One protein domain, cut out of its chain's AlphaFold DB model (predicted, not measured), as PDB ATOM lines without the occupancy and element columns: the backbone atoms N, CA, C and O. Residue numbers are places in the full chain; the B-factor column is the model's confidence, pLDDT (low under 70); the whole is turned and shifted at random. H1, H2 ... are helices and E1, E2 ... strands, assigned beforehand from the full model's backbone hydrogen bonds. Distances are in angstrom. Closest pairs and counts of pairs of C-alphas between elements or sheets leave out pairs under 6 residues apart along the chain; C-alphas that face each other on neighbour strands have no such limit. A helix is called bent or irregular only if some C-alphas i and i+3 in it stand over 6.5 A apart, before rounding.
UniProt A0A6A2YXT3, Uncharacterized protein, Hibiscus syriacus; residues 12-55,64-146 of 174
ATOM      1  N   ILE A  12     197.933 118.287 214.105       90.56
ATOM      2  CA  ILE A  12     197.821 117.149 215.017       90.56
ATOM      3  C   ILE A  12     196.347 116.826 215.214       90.56
ATOM      4  O   ILE A  12     195.538 117.690 215.558       90.56
ATOM      5  N   ASP A  13     196.014 115.558 214.997       89.19
ATOM      6  CA  ASP A  13     194.641 115.086 215.037       89.19
ATOM      7  C   ASP A  13     194.219 114.633 216.438       89.19
ATOM      8  O   ASP A  13     194.697 113.624 216.959       89.19
ATOM      9  N   PHE A  14     193.273 115.370 217.022       86.81
ATOM     10  CA  PHE A  14     192.647 115.069 218.310       86.81
ATOM     11  C   PHE A  14     191.186 114.601 218.161       86.81
ATOM     12  O   PHE A  14     190.463 114.492 219.153       86.81
ATOM     13  N   SER A  15     190.725 114.311 216.939       81.81
ATOM     14  CA  SER A  15     189.356 113.842 216.664       81.81
ATOM     15  C   SER A  15     189.035 112.491 217.315       81.81
ATOM     16  O   SER A  15     187.883 112.224 217.679       81.81
ATOM     17  N   LYS A  16     190.051 111.639 217.500       74.31
ATOM     18  CA  LYS A  16     189.904 110.308 218.091       74.31
ATOM     19  C   LYS A  16     189.482 110.425 219.552       74.31
ATOM     20  O   LYS A  16     190.249 110.840 220.419       74.31
ATOM     21  N   GLN A  17     188.237 110.038 219.821       57.25
ATOM     22  CA  GLN A  17     187.707 109.993 221.178       57.25
ATOM     23  C   GLN A  17     188.493 108.959 221.992       57.25
ATOM     24  O   GLN A  17     188.662 107.825 221.553       57.25
ATOM     25  N   GLU A  18     188.935 109.373 223.181       65.56
ATOM     26  CA  GLU A  18     189.689 108.565 224.148       65.56
ATOM     27  C   GLU A  18     191.161 108.288 223.788       65.56
ATOM     28  O   GLU A  18     191.604 107.140 223.749       65.56
ATOM     29  N   LEU A  19     191.959 109.347 223.623       80.25
ATOM     30  CA  LEU A  19     193.416 109.256 223.777       80.25
ATOM     31  C   LEU A  19     193.735 108.813 225.217       80.25
ATOM     32  O   LEU A  19     193.730 109.624 226.143       80.25
ATOM     33  N   LYS A  20     193.930 107.506 225.412       84.69
ATOM     34  CA  LYS A  20     194.175 106.896 226.723       84.69
ATOM     35  C   LYS A  20     195.672 106.893 227.031       84.69
ATOM     36  O   LYS A  20     196.418 106.319 226.239       84.69
ATOM     37  N   PRO A  21     196.102 107.442 228.179       87.06
ATOM     38  CA  PRO A  21     197.479 107.320 228.646       87.06
ATOM     39  C   PRO A  21     198.013 105.889 228.531       87.06
ATOM     40  O   PRO A  21     197.356 104.933 228.951       87.06
ATOM     41  N   GLY A  22     199.193 105.751 227.927       86.00
ATOM     42  CA  GLY A  22     199.861 104.466 227.697       86.00
ATOM     43  C   GLY A  22     199.349 103.641 226.508       86.00
ATOM     44  O   GLY A  22     199.808 102.513 226.328       86.00
ATOM     45  N   SER A  23     198.413 104.149 225.696       91.19
ATOM     46  CA  SER A  23     198.062 103.508 224.421       91.19
ATOM     47  C   SER A  23     199.064 103.869 223.308       91.19
ATOM     48  O   SER A  23     199.680 104.937 223.360       91.19
ATOM     49  N   PRO A  24     199.207 103.040 222.254       91.31
ATOM     50  CA  PRO A  24     200.056 103.372 221.106       91.31
ATOM     51  C   PRO A  24     199.668 104.692 220.426       91.31
ATOM     52  O   PRO A  24     200.526 105.433 219.955       91.31
ATOM     53  N   GLU A  25     198.372 105.001 220.381       90.38
ATOM     54  CA  GLU A  25     197.857 106.255 219.832       90.38
ATOM     55  C   GLU A  25     198.248 107.449 220.702       90.38
ATOM     56  O   GLU A  25     198.628 108.487 220.169       90.38
ATOM     57  N   TRP A  26     198.187 107.304 222.028       91.81
ATOM     58  CA  TRP A  26     198.640 108.334 222.957       91.81
ATOM     59  C   TRP A  26     200.125 108.633 222.787       91.81
ATOM     60  O   TRP A  26     200.500 109.797 222.662       91.81
ATOM     61  N   ASP A  27     200.967 107.600 222.725       91.56
ATOM     62  CA  ASP A  27     202.407 107.782 222.544       91.56
ATOM     63  C   ASP A  27     202.742 108.392 221.178       91.56
ATOM     64  O   ASP A  27     203.614 109.259 221.099       91.56
ATOM     65  N   LEU A  28     202.007 108.020 220.124       92.12
ATOM     66  CA  LEU A  28     202.143 108.626 218.801       92.12
ATOM     67  C   LEU A  28     201.790 110.119 218.815       92.12
ATOM     68  O   LEU A  28     202.577 110.934 218.335       92.12
ATOM     69  N   VAL A  29     200.637 110.495 219.376       92.19
ATOM     70  CA  VAL A  29     200.211 111.904 219.421       92.19
ATOM     71  C   VAL A  29     201.126 112.720 220.333       92.19
ATOM     72  O   VAL A  29     201.520 113.825 219.969       92.19
ATOM     73  N   LYS A  30     201.543 112.169 221.480       91.94
ATOM     74  CA  LYS A  30     202.520 112.794 222.389       91.94
ATOM     75  C   LYS A  30     203.854 113.057 221.687       91.94
ATOM     76  O   LYS A  30     204.439 114.121 221.882       91.94
ATOM     77  N   PHE A  31     204.322 112.119 220.862       91.44
ATOM     78  CA  PHE A  31     205.529 112.292 220.057       91.44
ATOM     79  C   PHE A  31     205.369 113.421 219.025       91.44
ATOM     80  O   PHE A  31     206.183 114.340 219.012       91.44
ATOM     81  N   GLN A  32     204.286 113.416 218.238       92.06
ATOM     82  CA  GLN A  32     203.994 114.475 217.258       92.06
ATOM     83  C   GLN A  32     203.889 115.859 217.907       92.06
ATOM     84  O   GLN A  32     204.402 116.847 217.388       92.06
ATOM     85  N   PHE A  33     203.230 115.922 219.062       89.81
ATOM     86  CA  PHE A  33     203.075 117.137 219.843       89.81
ATOM     87  C   PHE A  33     204.421 117.690 220.314       89.81
ATOM     88  O   PHE A  33     204.676 118.886 220.176       89.81
ATOM     89  N   ARG A  34     205.298 116.826 220.833       89.50
ATOM     90  CA  ARG A  34     206.646 117.218 221.245       89.50
ATOM     91  C   ARG A  34     207.449 117.772 220.071       89.50
ATOM     92  O   ARG A  34     208.006 118.856 220.203       89.50
ATOM     93  N   GLU A  35     207.473 117.057 218.950       91.88
ATOM     94  CA  GLU A  35     208.215 117.462 217.751       91.88
ATOM     95  C   GLU A  35     207.736 118.839 217.255       91.88
ATOM     96  O   GLU A  35     208.533 119.742 217.015       91.88
ATOM     97  N   ALA A  36     206.416 119.062 217.237       91.44
ATOM     98  CA  ALA A  36     205.844 120.350 216.859       91.44
ATOM     99  C   ALA A  36     206.226 121.495 217.816       91.44
ATOM    100  O   ALA A  36     206.475 122.616 217.369       91.44
ATOM    101  N   LEU A  37     206.287 121.247 219.128       87.06
ATOM    102  CA  LEU A  37     206.721 122.265 220.087       87.06
ATOM    103  C   LEU A  37     208.217 122.574 219.991       87.06
ATOM    104  O   LEU A  37     208.592 123.741 220.113       87.06
ATOM    105  N   GLU A  38     209.049 121.556 219.786       90.06
ATOM    106  CA  GLU A  38     210.505 121.696 219.688       90.06
ATOM    107  C   GLU A  38     210.912 122.449 218.409       90.06
ATOM    108  O   GLU A  38     211.760 123.341 218.482       90.06
ATOM    109  N   ASP A  39     210.248 122.182 217.280       91.38
ATOM    110  CA  ASP A  39     210.603 122.774 215.984       91.38
ATOM    111  C   ASP A  39     209.841 124.073 215.656       91.38
ATOM    112  O   ASP A  39     210.401 124.986 215.046       91.38
ATOM    113  N   TYR A  40     208.562 124.175 216.043       89.00
ATOM    114  CA  TYR A  40     207.664 125.266 215.617       89.00
ATOM    115  C   TYR A  40     207.089 126.085 216.775       89.00
ATOM    116  O   TYR A  40     206.453 127.118 216.538       89.00
ATOM    117  N   CYS A  41     207.237 125.619 218.021       87.31
ATOM    118  CA  CYS A  41     206.588 126.177 219.215       87.31
ATOM    119  C   CYS A  41     205.050 126.302 219.106       87.31
ATOM    120  O   CYS A  41     204.422 126.965 219.933       87.31
ATOM    121  N   SER A  42     204.434 125.712 218.076       89.12
ATOM    122  CA  SER A  42     203.018 125.855 217.734       89.12
ATOM    123  C   SER A  42     202.569 124.758 216.764       89.12
ATOM    124  O   SER A  42     203.374 124.195 216.025       89.12
ATOM    125  N   PHE A  43     201.277 124.444 216.778       90.56
ATOM    126  CA  PHE A  43     200.649 123.450 215.908       90.56
ATOM    127  C   PHE A  43     199.168 123.788 215.718       90.56
ATOM    128  O   PHE A  43     198.578 124.529 216.508       90.56
ATOM    129  N   GLU A  44     198.560 123.221 214.684       90.12
ATOM    130  CA  GLU A  44     197.115 123.248 214.480       90.12
ATOM    131  C   GLU A  44     196.500 121.967 215.043       90.12
ATOM    132  O   GLU A  44     196.891 120.859 214.679       90.12
ATOM    133  N   ALA A  45     195.533 122.106 215.947       88.06
ATOM    134  CA  ALA A  45     194.796 120.972 216.488       88.06
ATOM    135  C   ALA A  45     193.515 120.758 215.670       88.06
ATOM    136  O   ALA A  45     192.652 121.639 215.648       88.06
ATOM    137  N   SER A  46     193.359 119.602 215.022       86.38
ATOM    138  CA  SER A  46     192.124 119.279 214.301       86.38
ATOM    139  C   SER A  46     191.122 118.543 215.189       86.38
ATOM    140  O   SER A  46     191.473 117.612 215.916       86.38
ATOM    141  N   PHE A  47     189.855 118.961 215.098       79.31
ATOM    142  CA  PHE A  47     188.728 118.401 215.840       79.31
ATOM    143  C   PHE A  47     187.467 118.344 214.982       79.31
ATOM    144  O   PHE A  47     186.930 119.385 214.602       79.31
ATOM    145  N   ASP A  48     186.909 117.149 214.806       75.94
ATOM    146  CA  ASP A  48     185.651 116.970 214.067       75.94
ATOM    147  C   ASP A  48     184.478 117.714 214.726       75.94
ATOM    148  O   ASP A  48     183.632 118.303 214.057       75.94
ATOM    149  N   LYS A  49     184.453 117.751 216.065       67.94
ATOM    150  CA  LYS A  49     183.336 118.308 216.846       67.94
ATOM    151  C   LYS A  49     183.236 119.834 216.805       67.94
ATOM    152  O   LYS A  49     182.190 120.366 217.156       67.94
ATOM    153  N   VAL A  50     184.299 120.552 216.430       68.06
ATOM    154  CA  VAL A  50     184.326 122.025 216.517       68.06
ATOM    155  C   VAL A  50     183.527 122.672 215.384       68.06
ATOM    156  O   VAL A  50     182.807 123.640 215.626       68.06
ATOM    157  N   ALA A  51     183.579 122.102 214.175       63.25
ATOM    158  CA  ALA A  51     182.852 122.612 213.010       63.25
ATOM    159  C   ALA A  51     181.321 122.595 213.205       63.25
ATOM    160  O   ALA A  51     180.609 123.425 212.642       63.25
ATOM    161  N   GLU A  52     180.811 121.690 214.044       61.50
ATOM    162  CA  GLU A  52     179.381 121.574 214.344       61.50
ATOM    163  C   GLU A  52     178.867 122.649 215.317       61.50
ATOM    164  O   GLU A  52     177.668 122.936 215.347       61.50
ATOM    165  N   LEU A  53     179.750 123.279 216.103       62.91
ATOM    166  CA  LEU A  53     179.344 124.190 217.178       62.91
ATOM    167  C   LEU A  53     178.908 125.569 216.680       62.91
ATOM    168  O   LEU A  53     178.036 126.191 217.288       62.91
ATOM    169  N   PHE A  54     179.481 126.041 215.574       62.28
ATOM    170  CA  PHE A  54     179.272 127.400 215.067       62.28
ATOM    171  C   PHE A  54     178.465 127.445 213.762       62.28
ATOM    172  O   PHE A  54     178.553 128.412 213.008       62.28
ATOM    173  N   ILE A  55     177.608 126.443 213.511       49.50
ATOM    174  CA  ILE A  55     176.679 126.417 212.367       49.50
ATOM    175  C   ILE A  55     175.547 127.441 212.585       49.50
ATOM    176  O   ILE A  55     174.379 127.120 212.794       49.50
ATOM    177  N   HIS A  64     178.244 147.142 216.773       40.19
ATOM    178  CA  HIS A  64     179.133 147.726 215.775       40.19
ATOM    179  C   HIS A  64     179.488 149.137 216.236       40.19
ATOM    180  O   HIS A  64     178.705 150.062 216.051       40.19
ATOM    181  N   ASP A  65     180.659 149.287 216.845       39.25
ATOM    182  CA  ASP A  65     181.336 150.577 216.886       39.25
ATOM    183  C   ASP A  65     182.371 150.569 215.756       39.25
ATOM    184  O   ASP A  65     183.161 149.629 215.634       39.25
ATOM    185  N   ALA A  66     182.305 151.573 214.884       39.66
ATOM    186  CA  ALA A  66     183.053 151.666 213.630       39.66
ATOM    187  C   ALA A  66     184.577 151.777 213.828       39.66
ATOM    188  O   ALA A  66     185.321 151.745 212.853       39.66
ATOM    189  N   THR A  67     185.027 151.843 215.083       43.50
ATOM    190  CA  THR A  67     186.423 152.056 215.480       43.50
ATOM    191  C   THR A  67     186.946 151.048 216.512       43.50
ATOM    192  O   THR A  67     188.122 151.099 216.870       43.50
ATOM    193  N   ALA A  68     186.121 150.125 217.019       42.56
ATOM    194  CA  ALA A  68     186.475 149.353 218.211       42.56
ATOM    195  C   ALA A  68     186.898 147.911 217.898       42.56
ATOM    196  O   ALA A  68     186.104 147.097 217.423       42.56
ATOM    197  N   LYS A  69     188.119 147.547 218.313       52.53
ATOM    198  CA  LYS A  69     188.391 146.175 218.762       52.53
ATOM    199  C   LYS A  69     187.433 145.905 219.923       52.53
ATOM    200  O   LYS A  69     187.668 146.380 221.033       52.53
ATOM    201  N   LEU A  70     186.335 145.190 219.685       56.09
ATOM    202  CA  LEU A  70     185.492 144.735 220.787       56.09
ATOM    203  C   LEU A  70     186.196 143.540 221.426       56.09
ATOM    204  O   LEU A  70     186.038 142.404 220.984       56.09
ATOM    205  N   LEU A  71     187.016 143.841 222.430       57.84
ATOM    206  CA  LEU A  71     187.669 142.871 223.290       57.84
ATOM    207  C   LEU A  71     186.790 142.651 224.520       57.84
ATOM    208  O   LEU A  71     186.498 143.593 225.262       57.84
ATOM    209  N   ARG A  72     186.324 141.419 224.723       69.44
ATOM    210  CA  ARG A  72     185.582 141.024 225.925       69.44
ATOM    211  C   ARG A  72     186.207 139.763 226.495       69.44
ATOM    212  O   ARG A  72     186.473 138.811 225.764       69.44
ATOM    213  N   GLU A  73     186.448 139.796 227.797       69.25
ATOM    214  CA  GLU A  73     187.193 138.776 228.525       69.25
ATOM    215  C   GLU A  73     186.404 138.332 229.749       69.25
ATOM    216  O   GLU A  73     185.724 139.134 230.395       69.25
ATOM    217  N   SER A  74     186.507 137.047 230.062       74.25
ATOM    218  CA  SER A  74     186.054 136.473 231.320       74.25
ATOM    219  C   SER A  74     187.116 135.505 231.824       74.25
ATOM    220  O   SER A  74     187.722 134.769 231.046       74.25
ATOM    221  N   GLU A  75     187.340 135.517 233.131       73.69
ATOM    222  CA  GLU A  75     188.267 134.632 233.821       73.69
ATOM    223  C   GLU A  75     187.499 133.867 234.893       73.69
ATOM    224  O   GLU A  75     186.651 134.441 235.584       73.69
ATOM    225  N   ALA A  76     187.791 132.578 235.041       73.31
ATOM    226  CA  ALA A  76     187.350 131.831 236.204       73.31
ATOM    227  C   ALA A  76     188.255 130.634 236.488       73.31
ATOM    228  O   ALA A  76     188.975 130.116 235.635       73.31
ATOM    229  N   HIS A  77     188.140 130.175 237.725       68.31
ATOM    230  CA  HIS A  77     188.804 128.980 238.220       68.31
ATOM    231  C   HIS A  77     188.100 127.688 237.769       68.31
ATOM    232  O   HIS A  77     188.723 126.660 237.545       68.31
ATOM    233  N   VAL A  78     186.775 127.749 237.586       69.00
ATOM    234  CA  VAL A  78     185.967 126.616 237.120       69.00
ATOM    235  C   VAL A  78     185.530 126.879 235.678       69.00
ATOM    236  O   VAL A  78     184.862 127.889 235.452       69.00
ATOM    237  N   PRO A  79     185.819 125.977 234.719       63.50
ATOM    238  CA  PRO A  79     185.462 126.137 233.311       63.50
ATOM    239  C   PRO A  79     184.027 126.597 233.048       63.50
ATOM    240  O   PRO A  79     183.832 127.576 232.339       63.50
ATOM    241  N   GLY A  80     183.044 125.950 233.689       68.06
ATOM    242  CA  GLY A  80     181.616 126.258 233.515       68.06
ATOM    243  C   GLY A  80     181.182 127.639 234.023       68.06
ATOM    244  O   GLY A  80     180.060 128.069 233.776       68.06
ATOM    245  N   ASN A  81     182.046 128.344 234.760       76.69
ATOM    246  CA  ASN A  81     181.769 129.707 235.208       76.69
ATOM    247  C   ASN A  81     182.244 130.755 234.188       76.69
ATOM    248  O   ASN A  81     181.831 131.910 234.274       76.69
ATOM    249  N   ILE A  82     183.093 130.378 233.229       76.44
ATOM    250  CA  ILE A  82     183.768 131.305 232.305       76.44
ATOM    251  C   ILE A  82     182.876 131.626 231.127       76.44
ATOM    252  O   ILE A  82     182.676 132.794 230.795       76.44
ATOM    253  N   ASP A  83     182.297 130.597 230.515       79.31
ATOM    254  CA  ASP A  83     181.285 130.763 229.483       79.31
ATOM    255  C   ASP A  83     180.069 131.508 230.058       79.31
ATOM    256  O   ASP A  83     179.580 132.452 229.436       79.31
ATOM    257  N   GLN A  84     179.640 131.197 231.287       80.19
ATOM    258  CA  GLN A  84     178.565 131.917 231.969       80.19
ATOM    259  C   GLN A  84     178.934 133.383 232.237       80.19
ATOM    260  O   GLN A  84     178.113 134.274 232.010       80.19
ATOM    261  N   GLY A  85     180.161 133.652 232.694       80.25
ATOM    262  CA  GLY A  85     180.670 135.002 232.927       80.25
ATOM    263  C   GLY A  85     180.681 135.832 231.646       80.25
ATOM    264  O   GLY A  85     180.085 136.909 231.596       80.25
ATOM    265  N   LEU A  86     181.269 135.299 230.576       81.69
ATOM    266  CA  LEU A  86     181.335 135.968 229.280       81.69
ATOM    267  C   LEU A  86     179.945 136.176 228.663       81.69
ATOM    268  O   LEU A  86     179.636 137.266 228.175       81.69
ATOM    269  N   THR A  87     179.091 135.153 228.689       82.06
ATOM    270  CA  THR A  87     177.738 135.237 228.119       82.06
ATOM    271  C   THR A  87     176.866 136.230 228.878       82.06
ATOM    272  O   THR A  87     176.126 136.966 228.232       82.06
ATOM    273  N   ASN A  88     177.010 136.344 230.201       82.88
ATOM    274  CA  ASN A  88     176.328 137.365 231.000       82.88
ATOM    275  C   ASN A  88     176.853 138.780 230.722       82.88
ATOM    276  O   ASN A  88     176.062 139.720 230.696       82.88
ATOM    277  N   ILE A  89     178.162 138.949 230.490       81.50
ATOM    278  CA  ILE A  89     178.753 140.247 230.118       81.50
ATOM    279  C   ILE A  89     178.212 140.723 228.765       81.50
ATOM    280  O   ILE A  89     177.923 141.908 228.594       81.50
ATOM    281  N   LEU A  90     178.101 139.812 227.796       79.50
ATOM    282  CA  LEU A  90     177.671 140.135 226.435       79.50
ATOM    283  C   LEU A  90     176.142 140.226 226.302       79.50
ATOM    284  O   LEU A  90     175.633 141.109 225.614       79.50
ATOM    285  N   TRP A  91     175.408 139.339 226.977       82.25
ATOM    286  CA  TRP A  91     173.947 139.266 226.983       82.25
ATOM    287  C   TRP A  91     173.411 139.059 228.410       82.25
ATOM    288  O   TRP A  91     173.025 137.945 228.764       82.25
ATOM    289  N   PRO A  92     173.281 140.132 229.213       81.00
ATOM    290  CA  PRO A  92     172.749 140.046 230.579       81.00
ATOM    291  C   PRO A  92     171.323 139.481 230.661       81.00
ATOM    292  O   PRO A  92     170.938 138.902 231.669       81.00
ATOM    293  N   GLN A  93     170.541 139.638 229.586       81.88
ATOM    294  CA  GLN A  93     169.178 139.102 229.462       81.88
ATOM    295  C   GLN A  93     169.142 137.651 228.943       81.88
ATOM    296  O   GLN A  93     168.070 137.083 228.746       81.88
ATOM    297  N   GLY A  94     170.311 137.052 228.702       81.75
ATOM    298  CA  GLY A  94     170.471 135.729 228.114       81.75
ATOM    299  C   GLY A  94     170.449 135.726 226.582       81.75
ATOM    300  O   GLY A  94     169.790 136.531 225.925       81.75
ATOM    301  N   ASN A  95     171.189 134.781 225.999       81.75
ATOM    302  CA  ASN A  95     171.184 134.492 224.566       81.75
ATOM    303  C   ASN A  95     171.552 133.021 224.350       81.75
ATOM    304  O   ASN A  95     172.723 132.675 224.220       81.75
ATOM    305  N   ILE A  96     170.547 132.143 224.337       82.19
ATOM    306  CA  ILE A  96     170.755 130.686 224.276       82.19
ATOM    307  C   ILE A  96     171.492 130.270 222.993       82.19
ATOM    308  O   ILE A  96     172.318 129.361 223.039       82.19
ATOM    309  N   SER A  97     171.238 130.943 221.865       81.06
ATOM    310  CA  SER A  97     171.876 130.626 220.581       81.06
ATOM    311  C   SER A  97     173.354 131.011 220.510       81.06
ATOM    312  O   SER A  97     174.064 130.500 219.652       81.06
ATOM    313  N   PHE A  98     173.819 131.899 221.391       80.25
ATOM    314  CA  PHE A  98     175.244 132.199 221.559       80.25
ATOM    315  C   PHE A  98     175.861 131.377 222.696       80.25
ATOM    316  O   PHE A  98     176.928 130.792 222.545       80.25
ATOM    317  N   ARG A  99     175.152 131.284 223.823       82.69
ATOM    318  CA  ARG A  99     175.600 130.596 225.034       82.69
ATOM    319  C   ARG A  99     175.926 129.123 224.790       82.69
ATOM    320  O   ARG A  99     177.010 128.698 225.160       82.69
ATOM    321  N   LYS A 100     175.037 128.367 224.132       84.62
ATOM    322  CA  LYS A 100     175.229 126.919 223.922       84.62
ATOM    323  C   LYS A 100     176.491 126.573 223.109       84.62
ATOM    324  O   LYS A 100     177.233 125.689 223.540       84.62
ATOM    325  N   PRO A 101     176.770 127.235 221.967       83.75
ATOM    326  CA  PRO A 101     178.042 127.066 221.265       83.75
ATOM    327  C   PRO A 101     179.267 127.385 222.120       83.75
ATOM    328  O   PRO A 101     180.209 126.601 222.136       83.75
ATOM    329  N   VAL A 102     179.247 128.498 222.865       83.50
ATOM    330  CA  VAL A 102     180.378 128.914 223.714       83.50
ATOM    331  C   VAL A 102     180.618 127.930 224.859       83.50
ATOM    332  O   VAL A 102     181.764 127.563 225.106       83.50
ATOM    333  N   GLU A 103     179.558 127.459 225.518       85.06
ATOM    334  CA  GLU A 103     179.612 126.384 226.520       85.06
ATOM    335  C   GLU A 103     180.270 125.128 225.943       85.06
ATOM    336  O   GLU A 103     181.237 124.607 226.500       85.06
ATOM    337  N   SER A 104     179.781 124.674 224.788       84.69
ATOM    338  CA  SER A 104     180.274 123.459 224.134       84.69
ATOM    339  C   SER A 104     181.735 123.603 223.702       84.69
ATOM    340  O   SER A 104     182.541 122.699 223.911       84.69
ATOM    341  N   PHE A 105     182.106 124.764 223.156       84.44
ATOM    342  CA  PHE A 105     183.481 125.072 222.773       84.44
ATOM    343  C   PHE A 105     184.405 125.087 223.991       84.44
ATOM    344  O   PHE A 105     185.465 124.472 223.959       84.44
ATOM    345  N   THR A 106     183.992 125.736 225.082       85.69
ATOM    346  CA  THR A 106     184.788 125.828 226.314       85.69
ATOM    347  C   THR A 106     185.030 124.440 226.906       85.69
ATOM    348  O   THR A 106     186.151 124.122 227.297       85.69
ATOM    349  N   GLN A 107     184.015 123.571 226.904       85.75
ATOM    350  CA  GLN A 107     184.155 122.178 227.334       85.75
ATOM    351  C   GLN A 107     185.143 121.391 226.465       85.75
ATOM    352  O   GLN A 107     185.985 120.672 227.007       85.75
ATOM    353  N   LEU A 108     185.080 121.541 225.137       85.50
ATOM    354  CA  LEU A 108     186.045 120.912 224.230       85.50
ATOM    355  C   LEU A 108     187.468 121.433 224.467       85.50
ATOM    356  O   LEU A 108     188.390 120.630 224.591       85.50
ATOM    357  N   ALA A 109     187.643 122.752 224.579       85.69
ATOM    358  CA  ALA A 109     188.941 123.386 224.790       85.69
ATOM    359  C   ALA A 109     189.590 122.944 226.109       85.69
ATOM    360  O   ALA A 109     190.774 122.624 226.135       85.69
ATOM    361  N   VAL A 110     188.812 122.855 227.191       86.00
ATOM    362  CA  VAL A 110     189.283 122.362 228.497       86.00
ATOM    363  C   VAL A 110     189.641 120.880 228.436       86.00
ATOM    364  O   VAL A 110     190.627 120.461 229.034       86.00
ATOM    365  N   GLY A 111     188.860 120.070 227.715       86.75
ATOM    366  CA  GLY A 111     189.190 118.662 227.495       86.75
ATOM    367  C   GLY A 111     190.528 118.497 226.774       86.75
ATOM    368  O   GLY A 111     191.386 117.751 227.240       86.75
ATOM    369  N   LEU A 112     190.727 119.247 225.687       87.00
ATOM    370  CA  LEU A 112     191.982 119.259 224.937       87.00
ATOM    371  C   LEU A 112     193.159 119.730 225.795       87.00
ATOM    372  O   LEU A 112     194.215 119.106 225.777       87.00
ATOM    373  N   GLU A 113     192.984 120.821 226.537       88.12
ATOM    374  CA  GLU A 113     194.014 121.379 227.413       88.12
ATOM    375  C   GLU A 113     194.491 120.334 228.430       88.12
ATOM    376  O   GLU A 113     195.694 120.113 228.550       88.12
ATOM    377  N   LYS A 114     193.567 119.605 229.066       88.00
ATOM    378  CA  LYS A 114     193.899 118.510 229.988       88.00
ATOM    379  C   LYS A 114     194.659 117.378 229.302       88.00
ATOM    380  O   LYS A 114     195.632 116.870 229.859       88.00
ATOM    381  N   THR A 115     194.243 116.991 228.096       89.38
ATOM    382  CA  THR A 115     194.944 115.981 227.291       89.38
ATOM    383  C   THR A 115     196.376 116.417 226.987       89.38
ATOM    384  O   THR A 115     197.313 115.671 227.269       89.38
ATOM    385  N   ILE A 116     196.560 117.639 226.483       88.56
ATOM    386  CA  ILE A 116     197.880 118.202 226.179       88.56
ATOM    387  C   ILE A 116     198.739 118.276 227.441       88.56
ATOM    388  O   ILE A 116     199.894 117.858 227.428       88.56
ATOM    389  N   ARG A 117     198.181 118.776 228.547       89.38
ATOM    390  CA  ARG A 117     198.890 118.867 229.826       89.38
ATOM    391  C   ARG A 117     199.399 117.495 230.266       89.38
ATOM    392  O   ARG A 117     200.542 117.392 230.697       89.38
ATOM    393  N   GLY A 118     198.611 116.437 230.080       90.56
ATOM    394  CA  GLY A 118     199.058 115.062 230.332       90.56
ATOM    395  C   GLY A 118     200.210 114.627 229.456       90.56
ATOM    396  O   GLY A 118     201.213 114.138 229.972       90.56
ATOM    397  N   MET A 119     200.115 114.885 228.155       90.62
ATOM    398  CA  MET A 119     201.192 114.579 227.215       90.62
ATOM    399  C   MET A 119     202.494 115.294 227.579       90.62
ATOM    400  O   MET A 119     203.555 114.679 227.491       90.62
ATOM    401  N   VAL A 120     202.419 116.555 228.023       89.31
ATOM    402  CA  VAL A 120     203.566 117.343 228.497       89.31
ATOM    403  C   VAL A 120     204.150 116.747 229.776       89.31
ATOM    404  O   VAL A 120     205.351 116.506 229.842       89.31
ATOM    405  N   LEU A 121     203.335 116.495 230.799       90.94
ATOM    406  CA  LEU A 121     203.847 116.035 232.091       90.94
ATOM    407  C   LEU A 121     204.473 114.640 231.999       90.94
ATOM    408  O   LEU A 121     205.574 114.443 232.508       90.94
ATOM    409  N   GLU A 122     203.834 113.705 231.293       91.44
ATOM    410  CA  GLU A 122     204.413 112.379 231.037       91.44
ATOM    411  C   GLU A 122     205.712 112.465 230.238       91.44
ATOM    412  O   GLU A 122     206.667 111.736 230.490       91.44
ATOM    413  N   SER A 123     205.764 113.383 229.274       88.12
ATOM    414  CA  SER A 123     206.954 113.665 228.477       88.12
ATOM    415  C   SER A 123     208.167 114.050 229.331       88.12
ATOM    416  O   SER A 123     209.303 113.807 228.924       88.12
ATOM    417  N   PHE A 124     207.944 114.626 230.512       88.88
ATOM    418  CA  PHE A 124     208.987 114.972 231.476       88.88
ATOM    419  C   PHE A 124     209.074 113.994 232.665       88.88
ATOM    420  O   PHE A 124     209.916 114.191 233.539       88.88
ATOM    421  N   GLY A 125     208.243 112.944 232.711       91.31
ATOM    422  CA  GLY A 125     208.185 111.982 233.821       91.31
ATOM    423  C   GLY A 125     207.683 112.587 235.139       91.31
ATOM    424  O   GLY A 125     208.148 112.218 236.222       91.31
ATOM    425  N   VAL A 126     206.806 113.590 235.055       93.88
ATOM    426  CA  VAL A 126     206.279 114.361 236.196       93.88
ATOM    427  C   VAL A 126     204.745 114.359 236.251       93.88
ATOM    428  O   VAL A 126     204.135 115.211 236.894       93.88
ATOM    429  N   GLU A 127     204.102 113.374 235.628       91.44
ATOM    430  CA  GLU A 127     202.646 113.175 235.576       91.44
ATOM    431  C   GLU A 127     201.974 113.092 236.953       91.44
ATOM    432  O   GLU A 127     200.799 113.421 237.089       91.44
ATOM    433  N   LYS A 128     202.735 112.762 238.002       92.81
ATOM    434  CA  LYS A 128     202.272 112.769 239.399       92.81
ATOM    435  C   LYS A 128     201.723 114.121 239.887       92.81
ATOM    436  O   LYS A 128     201.027 114.141 240.894       92.81
ATOM    437  N   TYR A 129     202.050 115.231 239.217       91.25
ATOM    438  CA  TYR A 129     201.554 116.574 239.554       91.25
ATOM    439  C   TYR A 129     200.293 116.975 238.777       91.25
ATOM    440  O   TYR A 129     199.875 118.128 238.852       91.25
ATOM    441  N   MET A 130     199.695 116.060 238.006       88.69
ATOM    442  CA  MET A 130     198.516 116.361 237.194       88.69
ATOM    443  C   MET A 130     197.378 116.964 238.024       88.69
ATOM    444  O   MET A 130     196.880 118.030 237.675       88.69
ATOM    445  N   ASP A 131     196.991 116.303 239.116       88.00
ATOM    446  CA  ASP A 131     195.840 116.719 239.923       88.00
ATOM    447  C   ASP A 131     196.069 118.100 240.552       88.00
ATOM    448  O   ASP A 131     195.224 118.981 240.433       88.00
ATOM    449  N   GLU A 132     197.262 118.334 241.110       89.00
ATOM    450  CA  GLU A 132     197.659 119.637 241.662       89.00
ATOM    451  C   GLU A 132     197.581 120.753 240.607       89.00
ATOM    452  O   GLU A 132     197.103 121.855 240.878       89.00
ATOM    453  N   LEU A 133     198.021 120.468 239.381       86.06
ATOM    454  CA  LEU A 133     198.004 121.428 238.283       86.06
ATOM    455  C   LEU A 133     196.604 121.668 237.712       86.06
ATOM    456  O   LEU A 133     196.334 122.780 237.256       86.06
ATOM    457  N   ILE A 134     195.733 120.657 237.717       83.75
ATOM    458  CA  ILE A 134     194.319 120.801 237.353       83.75
ATOM    459  C   ILE A 134     193.612 121.680 238.386       83.75
ATOM    460  O   ILE A 134     192.879 122.586 237.994       83.75
ATOM    461  N   ASP A 135     193.868 121.451 239.673       81.31
ATOM    462  CA  ASP A 135     193.273 122.219 240.768       81.31
ATOM    463  C   ASP A 135     193.787 123.660 240.814       81.31
ATOM    464  O   ASP A 135     193.064 124.558 241.225       81.31
ATOM    465  N   ALA A 136     195.018 123.918 240.366       83.31
ATOM    466  CA  ALA A 136     195.575 125.268 240.275       83.31
ATOM    467  C   ALA A 136     195.225 125.999 238.963       83.31
ATOM    468  O   ALA A 136     195.563 127.178 238.809       83.31
ATOM    469  N   ALA A 137     194.599 125.324 237.993       82.88
ATOM    470  CA  ALA A 137     194.359 125.893 236.675       82.88
ATOM    471  C   ALA A 137     193.341 127.043 236.734       82.88
ATOM    472  O   ALA A 137     192.220 126.894 237.213       82.88
ATOM    473  N   ASN A 138     193.722 128.188 236.167       84.12
ATOM    474  CA  ASN A 138     192.804 129.275 235.851       84.12
ATOM    475  C   ASN A 138     192.635 129.332 234.342       84.12
ATOM    476  O   ASN A 138     193.612 129.235 233.596       84.12
ATOM    477  N   TYR A 139     191.402 129.524 233.897       84.00
ATOM    478  CA  TYR A 139     191.098 129.615 232.482       84.00
ATOM    479  C   TYR A 139     190.561 131.017 232.185       84.00
ATOM    480  O   TYR A 139     189.792 131.607 232.951       84.00
ATOM    481  N   ASN A 140     190.984 131.551 231.046       83.88
ATOM    482  CA  ASN A 140     190.538 132.830 230.522       83.88
ATOM    483  C   ASN A 140     189.954 132.598 229.129       83.88
ATOM    484  O   ASN A 140     190.574 131.933 228.298       83.88
ATOM    485  N   LEU A 141     188.761 133.135 228.887       82.62
ATOM    486  CA  LEU A 141     188.136 133.128 227.573       82.62
ATOM    487  C   LEU A 141     188.022 134.559 227.066       82.62
ATOM    488  O   LEU A 141     187.461 135.441 227.725       82.62
ATOM    489  N   ARG A 142     188.510 134.754 225.846       80.31
ATOM    490  CA  ARG A 142     188.542 136.038 225.162       80.31
ATOM    491  C   ARG A 142     187.839 135.913 223.819       80.31
ATOM    492  O   ARG A 142     188.206 135.074 223.002       80.31
ATOM    493  N   VAL A 143     186.859 136.778 223.577       77.88
ATOM    494  CA  VAL A 143     186.215 136.920 222.265       77.88
ATOM    495  C   VAL A 143     186.604 138.273 221.693       77.88
ATOM    496  O   VAL A 143     186.410 139.310 222.333       77.88
ATOM    497  N   ILE A 144     187.180 138.243 220.493       76.31
ATOM    498  CA  ILE A 144     187.684 139.422 219.795       76.31
ATOM    499  C   ILE A 144     186.992 139.510 218.445       76.31
ATOM    500  O   ILE A 144     187.029 138.566 217.661       76.31
ATOM    501  N   LYS A 145     186.397 140.666 218.156       75.38
ATOM    502  CA  LYS A 145     185.929 141.005 216.811       75.38
ATOM    503  C   LYS A 145     186.903 141.995 216.186       75.38
ATOM    504  O   LYS A 145     187.047 143.111 216.686       75.38
ATOM    505  N   TYR A 146     187.549 141.593 215.096       71.19
ATOM    506  CA  TYR A 146     188.382 142.489 214.299       71.19
ATOM    507  C   TYR A 146     187.521 143.233 213.272       71.19
ATOM    508  O   TYR A 146     186.722 142.630 212.554       71.19
TER     509      TYR A 146
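Overview. This is residues 12 to 55 and 64 to 146 of the 174 residues of an uncharacterized protein of Hibiscus syriacus (UniProt A0A6A2YXT3). A two-stranded ribbon, E2 and E3, has helix H2 packed on it, and the long helix H3 runs through the body as its backbone. H2 folds back beside one end of H3 and H4 folds back beside the other, where H1 also packs, about perpendicular to H3; the short strand E1 lies apart from the ribbon. The printed part has 127 residues, with four named helices and three named strands in the order H1, E1, E2, H2, H3, H4, E3; E2 and E3 are antiparallel, and the class is mixed, helices and strands. The whole is elongated, spanning 48 by 28 by 26 A, and only just loose, close to compact, with a radius of gyration of the C-alphas of 16.9 A.

Along the chain. E2 is residues 70 to 76, 20.2 A from first to last C-alpha, and E3 is residues 139 to 145, 20.1 A, ending at C-alpha 145 at (185.929, 141.005, 216.811). H2, residues 79 to 90, measures 17.4 A. H3, residues 96 to 123, measures 40.2 A, from C-alpha 96 at (170.755, 130.686, 224.276) to C-alpha 123 at (206.954, 113.665, 228.477). H4, residues 127 to 135, measures 14.0 A and is irregular, with C-alphas 128 and 131 standing 7.6 A apart. H1 is residues 24 to 40, 23.8 A, and E1 is residues 44 to 46, 6.4 A.

Arrangement. E2 and E3 are antiparallel at 169 degrees between their directions; N 74 and O 141 are 3.0 A apart, and N 141 and O 74 are 2.9 A apart, both within hydrogen-bond range. The closest C-alphas of E2 and H2 are those of Ser 74 and Leu 86, 5.2 A apart. H2 and H3 form a helical hairpin and touch, closest at the C-alphas of Asp 83 and Glu 103, 5.5 A, opposite ways at a tilt of 37 degrees, only just steep; H3 touches H2 with residues 98 to 110 alone. H3 is the hub. H3 and H4, also a helical hairpin, touch through residues 114 to 121 of H3 alone, closest at the C-alphas of Leu 121 and Glu 127, 4.7 A, opposite ways at a shallow tilt of 29 degrees. H1 touches H3 at residues 119 to 123 of H3 alone, closest at the C-alphas of Lys 30 and Met 119, 5.3 A, about perpendicular at 89 degrees. H3 and E3 are near each other, with 5 pairs of C-alphas within 10 A. E1 pairs with no named strand, but its residues 45 to 46 pair in parallel with residues 12 to 13. Every O i to N i+4 pair is within hydrogen-bond range in H1, against 6 of 8 in H2, 23 of 24 in H3 and 3 of 5 in H4.

Size, cuts and confidence. The two C-alphas farthest apart are those of Gly 22 and Ala 66, 52.0 A. Residues 56 to 63 are not printed, and C-alphas 55 and 64 are 21.7 A apart across the cut, which lies in the link from E1 to E2. The links printed whole between named elements are tight. The mean pLDDT of the printed part is 80.5, and it is under 70 at residues 17 to 18, 49 to 55, 64 to 73 and 77 to 80.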